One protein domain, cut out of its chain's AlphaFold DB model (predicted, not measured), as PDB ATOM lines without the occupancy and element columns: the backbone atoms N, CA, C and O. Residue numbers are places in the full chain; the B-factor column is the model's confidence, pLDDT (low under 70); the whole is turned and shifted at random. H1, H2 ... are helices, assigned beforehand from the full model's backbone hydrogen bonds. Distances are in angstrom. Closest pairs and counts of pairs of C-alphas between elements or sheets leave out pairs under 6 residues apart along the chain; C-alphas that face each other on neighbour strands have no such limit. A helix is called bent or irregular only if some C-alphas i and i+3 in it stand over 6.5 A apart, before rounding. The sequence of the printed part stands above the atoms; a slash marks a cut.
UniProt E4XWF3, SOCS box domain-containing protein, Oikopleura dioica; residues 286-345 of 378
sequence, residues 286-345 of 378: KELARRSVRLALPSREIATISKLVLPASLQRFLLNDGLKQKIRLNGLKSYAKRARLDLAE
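What this domain is: This is residues 286 to 345 of the 378 residues of the protein "SOCS box domain-containing protein" of Oikopleura dioica (UniProt E4XWF3). A small head of three shorter helices, H1, H2 and H3, carries one long straight helix, H4, whose residues 327 to 345 stick out from it as an arm and make most of the length. In the head, the centres of H1, H2 and H3 make a triangle: H3 touches H1 and is near H2, and the chain passes from H1 through H2 to H3 before it turns at a corner into H4. The printed part has 60 residues with four named helices, H1, H2, H3 and H4 in that order, and no named strand; the class is all helix. The whole is only just loose, close to extended, with a radius of gyration of the C-alphas of 15.4 A, and the C-alphas span 52 by 21 by 16 A.

Where its parts are: H1 is residues 286 to 296, 15.6 A from first to last C-alpha, and begins with C-alpha 286 at (102.924, 57.405, 123.293). H2 is residues 302 to 305, four residues and 5.1 A long. H3 is residues 312 to 318, 9.8 A long. H4 is residues 322 to 345, the longest helix with 24 residues and 35.0 A; it begins with C-alpha 322 at (95.226, 62.118, 131.492) and ends with C-alpha 345 at (79.507, 30.802, 131.871). No helix is bent or irregular.

How they stand to each other: H1 touches H3, with the C-alphas of Arg 290 and Leu 318 the closest at 6.3 A. Their lines are about perpendicular, at 78 degrees. H1 and H2 are apart. H2 and H3 are close but not clearly touching; their closest C-alphas, those of Ile 305 and Gln 315, are 5.9 A apart. H3 and H4 touch only at the corner by their link, H4 with residues 322 to 326 alone, and the closest C-alphas are those of Arg 316 and Gly 322, 5.4 A apart. H3 and H4 run opposite ways at a steep tilt of 51 degrees. H4 is apart from H1 and from H2. In H1, H3 and H4 every pair of O of residue i and N of residue i+4 is within hydrogen-bond range; H2 is too short for such a pair, and its one pair of O of residue i and N of residue i+3 is within range.

The domain as a whole: The two C-alphas farthest apart are those of Pro 298 and Glu 345, at 51.9 A. Residues 327 to 345, which belong to H4, stand free; the body without them has 41 residues and spans 21 by 18 by 15 A, with a radius of gyration of 9.2 A. The printed part has no cut. The links from H1 to H2 and from H3 to H4 are tight, and that from H2 to H3 is short. The mean pLDDT of the printed part is 81.2, and it is under 70 at residues 325 to 336 and at residue 339.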
ATOM      1  N   LYS A 286     104.137  56.623 123.011       90.12
ATOM      2  CA  LYS A 286     102.924  57.405 123.293       90.12
ATOM      3  C   LYS A 286     103.086  58.381 124.469       90.12
ATOM      4  O   LYS A 286     102.503  59.464 124.447       90.12
ATOM      5  N   GLU A 287     103.842  58.016 125.501       88.88
ATOM      6  CA  GLU A 287     104.135  58.893 126.643       88.88
ATOM      7  C   GLU A 287     105.180  59.956 126.270       88.88
ATOM      8  O   GLU A 287     105.002  61.130 126.594       88.88
ATOM      9  N   LEU A 288     106.201  59.584 125.491       90.38
ATOM     10  CA  LEU A 288     107.191  60.523 124.952       90.38
ATOM     11  C   LEU A 288     106.559  61.535 123.978       90.38
ATOM     12  O   LEU A 288     106.809  62.735 124.091       90.38
ATOM     13  N   ALA A 289     105.666  61.090 123.090       92.12
ATOM     14  CA  ALA A 289     104.895  61.972 122.213       92.12
ATOM     15  C   ALA A 289     104.002  62.934 123.016       92.12
ATOM     16  O   ALA A 289     103.966  64.130 122.729       92.12
ATOM     17  N   ARG A 290     103.349  62.456 124.090       91.56
ATOM     18  CA  ARG A 290     102.591  63.313 125.020       91.56
ATOM     19  C   ARG A 290     103.463  64.402 125.645       91.56
ATOM     20  O   ARG A 290     102.992  65.528 125.778       91.56
ATOM     21  N   ARG A 291     104.713  64.093 126.021       90.00
ATOM     22  CA  ARG A 291     105.675  65.103 126.497       90.00
ATOM     23  C   ARG A 291     105.952  66.145 125.422       90.00
ATOM     24  O   ARG A 291     105.834  67.327 125.711       90.00
ATOM     25  N   SER A 292     106.314  65.707 124.215       91.38
ATOM     26  CA  SER A 292     106.668  66.596 123.103       91.38
ATOM     27  C   SER A 292     105.538  67.586 122.801       91.38
ATOM     28  O   SER A 292     105.774  68.791 122.817       91.38
ATOM     29  N   VAL A 293     104.295  67.104 122.685       91.81
ATOM     30  CA  VAL A 293     103.121  67.975 122.505       91.81
ATOM     31  C   VAL A 293     102.941  68.928 123.692       91.81
ATOM     32  O   VAL A 293     102.793  70.125 123.485       91.81
ATOM     33  N   ARG A 294     103.016  68.455 124.947       89.81
ATOM     34  CA  ARG A 294     102.858  69.315 126.145       89.81
ATOM     35  C   ARG A 294     103.990  70.325 126.368       89.81
ATOM     36  O   ARG A 294     103.805  71.214 127.192       89.81
ATOM     37  N   LEU A 295     105.134  70.188 125.695       89.06
ATOM     38  CA  LEU A 295     106.203  71.197 125.676       89.06
ATOM     39  C   LEU A 295     105.986  72.259 124.588       89.06
ATOM     40  O   LEU A 295     106.456  73.377 124.744       89.06
ATOM     41  N   ALA A 296     105.267  71.923 123.514       90.19
ATOM     42  CA  ALA A 296     104.870  72.870 122.470       90.19
ATOM     43  C   ALA A 296     103.601  73.675 122.827       90.19
ATOM     44  O   ALA A 296     103.288  74.657 122.159       90.19
ATOM     45  N   LEU A 297     102.853  73.266 123.860       89.38
ATOM     46  CA  LEU A 297     101.662  73.976 124.333       89.38
ATOM     47  C   LEU A 297     102.020  75.066 125.361       89.38
ATOM     48  O   LEU A 297     102.799  74.790 126.273       89.38
ATOM     49  N   PRO A 298     101.396  76.261 125.293       85.56
ATOM     50  CA  PRO A 298     101.664  77.353 126.233       85.56
ATOM     51  C   PRO A 298     101.102  77.093 127.642       85.56
ATOM     52  O   PRO A 298     101.645  77.590 128.621       85.56
ATOM     53  N   SER A 299     100.032  76.300 127.761       83.56
ATOM     54  CA  SER A 299      99.515  75.793 129.037       83.56
ATOM     55  C   SER A 299      98.979  74.367 128.870       83.56
ATOM     56  O   SER A 299      98.667  73.906 127.769       83.56
ATOM     57  N   ARG A 300      98.898  73.653 129.996       83.88
ATOM     58  CA  ARG A 300      98.409  72.269 130.129       83.88
ATOM     59  C   ARG A 300      96.947  72.214 130.602       83.88
ATOM     60  O   ARG A 300      96.451  71.146 130.962       83.88
ATOM     61  N   GLU A 301      96.278  73.364 130.637       85.25
ATOM     62  CA  GLU A 301      94.885  73.522 131.046       85.25
ATOM     63  C   GLU A 301      93.882  73.034 129.996       85.25
ATOM     64  O   GLU A 301      94.141  73.012 128.788       85.25
ATOM     65  N   ILE A 302      92.677  72.711 130.472       85.62
ATOM     66  CA  ILE A 302      91.550  72.274 129.641       85.62
ATOM     67  C   ILE A 302      91.223  73.326 128.569       85.62
ATOM     68  O   ILE A 302      91.013  72.955 127.419       85.62
ATOM     69  N   ALA A 303      91.246  74.618 128.914       87.62
ATOM     70  CA  ALA A 303      90.912  75.722 128.007       87.62
ATOM     71  C   ALA A 303      91.914  75.921 126.850       87.62
ATOM     72  O   ALA A 303      91.554  76.471 125.809       87.62
ATOM     73  N   THR A 304      93.165  75.483 127.011       88.50
ATOM     74  CA  THR A 304      94.165  75.470 125.931       88.50
ATOM     75  C   THR A 304      94.018  74.211 125.083       88.50
ATOM     76  O   THR A 304      94.040  74.276 123.858       88.50
ATOM     77  N   ILE A 305      93.835  73.060 125.733       89.88
ATOM     78  CA  ILE A 305      93.810  71.750 125.076       89.88
ATOM     79  C   ILE A 305      92.507  71.510 124.295       89.88
ATOM     80  O   ILE A 305      92.543  70.849 123.258       89.88
ATOM     81  N   SER A 306      91.373  72.071 124.728       88.25
ATOM     82  CA  SER A 306      90.088  71.972 124.016       88.25
ATOM     83  C   SER A 306      90.083  72.682 122.658       88.25
ATOM     84  O   SER A 306      89.333  72.282 121.771       88.25
ATOM     85  N   LYS A 307      90.944  73.695 122.476       90.75
ATOM     86  CA  LYS A 307      91.124  74.434 121.214       90.75
ATOM     87  C   LYS A 307      91.900  73.642 120.158       90.75
ATOM     88  O   LYS A 307      91.921  74.033 118.995       90.75
ATOM     89  N   LEU A 308      92.562  72.549 120.543       89.44
ATOM     90  CA  LEU A 308      93.297  71.698 119.610       89.44
ATOM     91  C   LEU A 308      92.312  70.861 118.793       89.44
ATOM     92  O   LEU A 308      91.485  70.153 119.373       89.44
ATOM     93  N   VAL A 309      92.462  70.870 117.466       92.56
ATOM     94  CA  VAL A 309      91.684  70.043 116.525       92.56
ATOM     95  C   VAL A 309      92.149  68.582 116.614       92.56
ATOM     96  O   VAL A 309      92.819  68.043 115.738       92.56
ATOM     97  N   LEU A 310      91.850  67.952 117.749       91.75
ATOM     98  CA  LEU A 310      92.237  66.597 118.119       91.75
ATOM     99  C   LEU A 310      91.022  65.855 118.692       91.75
ATOM    100  O   LEU A 310      90.239  66.454 119.430       91.75
ATOM    101  N   PRO A 311      90.890  64.537 118.455       93.38
ATOM    102  CA  PRO A 311      89.884  63.713 119.117       93.38
ATOM    103  C   PRO A 311      89.866  63.908 120.639       93.38
ATOM    104  O   PRO A 311      90.919  63.924 121.285       93.38
ATOM    105  N   ALA A 312      88.673  63.959 121.240       88.44
ATOM    106  CA  ALA A 312      88.492  64.192 122.678       88.44
ATOM    107  C   ALA A 312      89.262  63.193 123.574       88.44
ATOM    108  O   ALA A 312      89.653  63.514 124.695       88.44
ATOM    109  N   SER A 313      89.526  61.979 123.081       87.81
ATOM    110  CA  SER A 313      90.361  60.976 123.754       87.81
ATOM    111  C   SER A 313      91.842  61.376 123.845       87.81
ATOM    112  O   SER A 313      92.499  61.047 124.833       87.81
ATOM    113  N   LEU A 314      92.367  62.101 122.851       89.25
ATOM    114  CA  LEU A 314      93.718  62.665 122.854       89.25
ATOM    115  C   LEU A 314      93.777  63.969 123.651       89.25
ATOM    116  O   LEU A 314      94.700  64.124 124.445       89.25
ATOM    117  N   GLN A 315      92.767  64.840 123.542       90.69
ATOM    118  CA  GLN A 315      92.646  66.021 124.406       90.69
ATOM    119  C   GLN A 315      92.687  65.624 125.896       90.69
ATOM    120  O   GLN A 315      93.556  66.078 126.637       90.69
ATOM    121  N   ARG A 316      91.844  64.671 126.328       88.81
ATOM    122  CA  ARG A 316      91.864  64.138 127.709       88.81
ATOM    123  C   ARG A 316      93.210  63.518 128.093       88.81
ATOM    124  O   ARG A 316      93.636  63.651 129.234       88.81
ATOM    125  N   PHE A 317      93.895  62.861 127.155       89.56
ATOM    126  CA  PHE A 317      95.219  62.282 127.394       89.56
ATOM    127  C   PHE A 317      96.306  63.352 127.602       89.56
ATOM    128  O   PHE A 317      97.240  63.099 128.357       89.56
ATOM    129  N   LEU A 318      96.188  64.538 126.995       90.94
ATOM    130  CA  LEU A 318      97.135  65.654 127.155       90.94
ATOM    131  C   LEU A 318      96.999  66.398 128.498       90.94
ATOM    132  O   LEU A 318      97.971  67.014 128.939       90.94
ATOM    133  N   LEU A 319      95.847  66.299 129.174       89.44
ATOM    134  CA  LEU A 319      95.627  66.870 130.511       89.44
ATOM    135  C   LEU A 319      96.610  66.309 131.553       89.44
ATOM    136  O   LEU A 319      97.133  65.197 131.406       89.44
ATOM    137  N   ASN A 320      96.807  67.046 132.651       82.56
ATOM    138  CA  ASN A 320      97.661  66.639 133.776       82.56
ATOM    139  C   ASN A 320      97.278  65.245 134.320       82.56
ATOM    140  O   ASN A 320      98.133  64.367 134.402       82.56
ATOM    141  N   ASP A 321      95.986  64.987 134.559       80.56
ATOM    142  CA  ASP A 321      95.473  63.686 135.026       80.56
ATOM    143  C   ASP A 321      95.165  62.670 133.907       80.56
ATOM    144  O   ASP A 321      94.603  61.598 134.164       80.56
ATOM    145  N   GLY A 322      95.536  62.961 132.655       80.75
ATOM    146  CA  GLY A 322      95.226  62.118 131.492       80.75
ATOM    147  C   GLY A 322      95.765  60.683 131.591       80.75
ATOM    148  O   GLY A 322      95.171  59.749 131.044       80.75
ATOM    149  N   LEU A 323      96.851  60.475 132.347       81.75
ATOM    150  CA  LEU A 323      97.388  59.144 132.652       81.75
ATOM    151  C   LEU A 323      96.508  58.376 133.654       81.75
ATOM    152  O   LEU A 323      96.235  57.193 133.439       81.75
ATOM    153  N   LYS A 324      95.993  59.043 134.697       78.94
ATOM    154  CA  LYS A 324      95.101  58.449 135.713       78.94
ATOM    155  C   LYS A 324      93.768  58.015 135.095       78.94
ATOM    156  O   LYS A 324      93.282  56.916 135.359       78.94
ATOM    157  N   GLN A 325      93.198  58.848 134.219       64.31
ATOM    158  CA  GLN A 325      91.934  58.545 133.534       64.31
ATOM    159  C   GLN A 325      92.044  57.337 132.592       64.31
ATOM    160  O   GLN A 325      91.144  56.496 132.566       64.31
ATOM    161  N   LYS A 326      93.159  57.198 131.858       59.78
ATOM    162  CA  LYS A 326      93.405  56.042 130.975       59.78
ATOM    163  C   LYS A 326      93.380  54.717 131.748       59.78
ATOM    164  O   LYS A 326      92.821  53.740 131.255       59.78
ATOM    165  N   ILE A 327      93.949  54.688 132.956       61.62
ATOM    166  CA  ILE A 327      93.969  53.493 133.814       61.62
ATOM    167  C   ILE A 327      92.546  53.128 134.260       61.62
ATOM    168  O   ILE A 327      92.144  51.979 134.093       61.62
ATOM    169  N   ARG A 328      91.743  54.105 134.713       60.66
ATOM    170  CA  ARG A 328      90.323  53.888 135.067       60.66
ATOM    171  C   ARG A 328      89.503  53.333 133.896       60.66
ATOM    172  O   ARG A 328      88.791  52.348 134.062       60.66
ATOM    173  N   LEU A 329      89.641  53.916 132.702       61.62
ATOM    174  CA  LEU A 329      88.939  53.457 131.493       61.62
ATOM    175  C   LEU A 329      89.350  52.040 131.067       61.62
ATOM    176  O   LEU A 329      88.502  51.259 130.639       61.62
ATOM    177  N   ASN A 330      90.632  51.689 131.199       65.69
ATOM    178  CA  ASN A 330      91.102  50.328 130.941       65.69
ATOM    179  C   ASN A 330      90.558  49.332 131.980       65.69
ATOM    180  O   ASN A 330      90.115  48.252 131.594       65.69
ATOM    181  N   GLY A 331      90.524  49.711 133.264       64.62
ATOM    182  CA  GLY A 331      89.945  48.907 134.345       64.62
ATOM    183  C   GLY A 331      88.461  48.603 134.121       64.62
ATOM    184  O   GLY A 331      88.061  47.440 134.151       64.62
ATOM    185  N   LEU A 332      87.669  49.625 133.775       64.56
ATOM    186  CA  LEU A 332      86.251  49.477 133.417       64.56
ATOM    187  C   LEU A 332      86.051  48.533 132.223       64.56
ATOM    188  O   LEU A 332      85.176  47.673 132.262       64.56
ATOM    189  N   LYS A 333      86.897  48.624 131.187       68.69
ATOM    190  CA  LYS A 333      86.856  47.699 130.041       68.69
ATOM    191  C   LYS A 333      87.220  46.263 130.421       68.69
ATOM    192  O   LYS A 333      86.588  45.340 129.916       68.69
ATOM    193  N   SER A 334      88.203  46.053 131.299       69.12
ATOM    194  CA  SER A 334      88.535  44.703 131.781       69.12
ATOM    195  C   SER A 334      87.445  44.114 132.677       69.12
ATOM    196  O   SER A 334      87.157  42.928 132.554       69.12
ATOM    197  N   TYR A 335      86.798  44.933 133.511       64.31
ATOM    198  CA  TYR A 335      85.670  44.509 134.340       64.31
ATOM    199  C   TYR A 335      84.461  44.139 133.475       64.31
ATOM    200  O   TYR A 335      83.952  43.033 133.589       64.31
ATOM    201  N   ALA A 336      84.082  44.993 132.518       67.38
ATOM    202  CA  ALA A 336      83.009  44.696 131.567       67.38
ATOM    203  C   ALA A 336      83.305  43.471 130.679       67.38
ATOM    204  O   ALA A 336      82.379  42.775 130.270       67.38
ATOM    205  N   LYS A 337      84.583  43.181 130.380       74.00
ATOM    206  CA  LYS A 337      84.975  41.938 129.697       74.00
ATOM    207  C   LYS A 337      84.807  40.711 130.601       74.00
ATOM    208  O   LYS A 337      84.350  39.695 130.097       74.00
ATOM    209  N   ARG A 338      85.163  40.797 131.890       70.31
ATOM    210  CA  ARG A 338      84.951  39.712 132.865       70.31
ATOM    211  C   ARG A 338      83.466  39.448 133.082       70.31
ATOM    212  O   ARG A 338      83.031  38.369 132.738       70.31
ATOM    213  N   ALA A 339      82.679  40.467 133.424       68.75
ATOM    214  CA  ALA A 339      81.234  40.326 133.618       68.75
ATOM    215  C   ALA A 339      80.506  39.707 132.402       68.75
ATOM    216  O   ALA A 339      79.542  38.972 132.571       68.75
ATOM    217  N   ARG A 340      80.975  39.960 131.169       76.19
ATOM    218  CA  ARG A 340      80.457  39.298 129.954       76.19
ATOM    219  C   ARG A 340      80.881  37.836 129.793       76.19
ATOM    220  O   ARG A 340      80.163  37.093 129.140       76.19
ATOM    221  N   LEU A 341      82.044  37.446 130.311       73.75
ATOM    222  CA  LEU A 341      82.474  36.046 130.366       73.75
ATOM    223  C   LEU A 341      81.729  35.308 131.481       73.75
ATOM    224  O   LEU A 341      81.217  34.228 131.229       73.75
ATOM    225  N   ASP A 342      81.589  35.931 132.651       75.75
ATOM    226  CA  ASP A 342      80.881  35.375 133.808       75.75
ATOM    227  C   ASP A 342      79.399  35.098 133.460       75.75
ATOM    228  O   ASP A 342      78.898  34.005 133.707       75.75
ATOM    229  N   LEU A 343      78.722  36.036 132.774       75.69
ATOM    230  CA  LEU A 343      77.363  35.833 132.244       75.69
ATOM    231  C   LEU A 343      77.285  34.713 131.187       75.69
ATOM    232  O   LEU A 343      76.307  33.975 131.155       75.69
ATOM    233  N   ALA A 344      78.307  34.552 130.340       71.62
ATOM    234  CA  ALA A 344      78.342  33.482 129.338       71.62
ATOM    235  C   ALA A 344      78.632  32.095 129.954       71.62
ATOM    236  O   ALA A 344      78.153  31.079 129.446       71.62
ATOM    237  N   GLU A 345      79.383  32.023 131.060       71.00
ATOM    238  CA  GLU A 345      79.507  30.802 131.871       71.00
ATOM    239  C   GLU A 345      78.198  30.467 132.607       71.00
ATOM    240  O   GLU A 345      77.871  29.292 132.786       71.00
TER     241      GLU A 345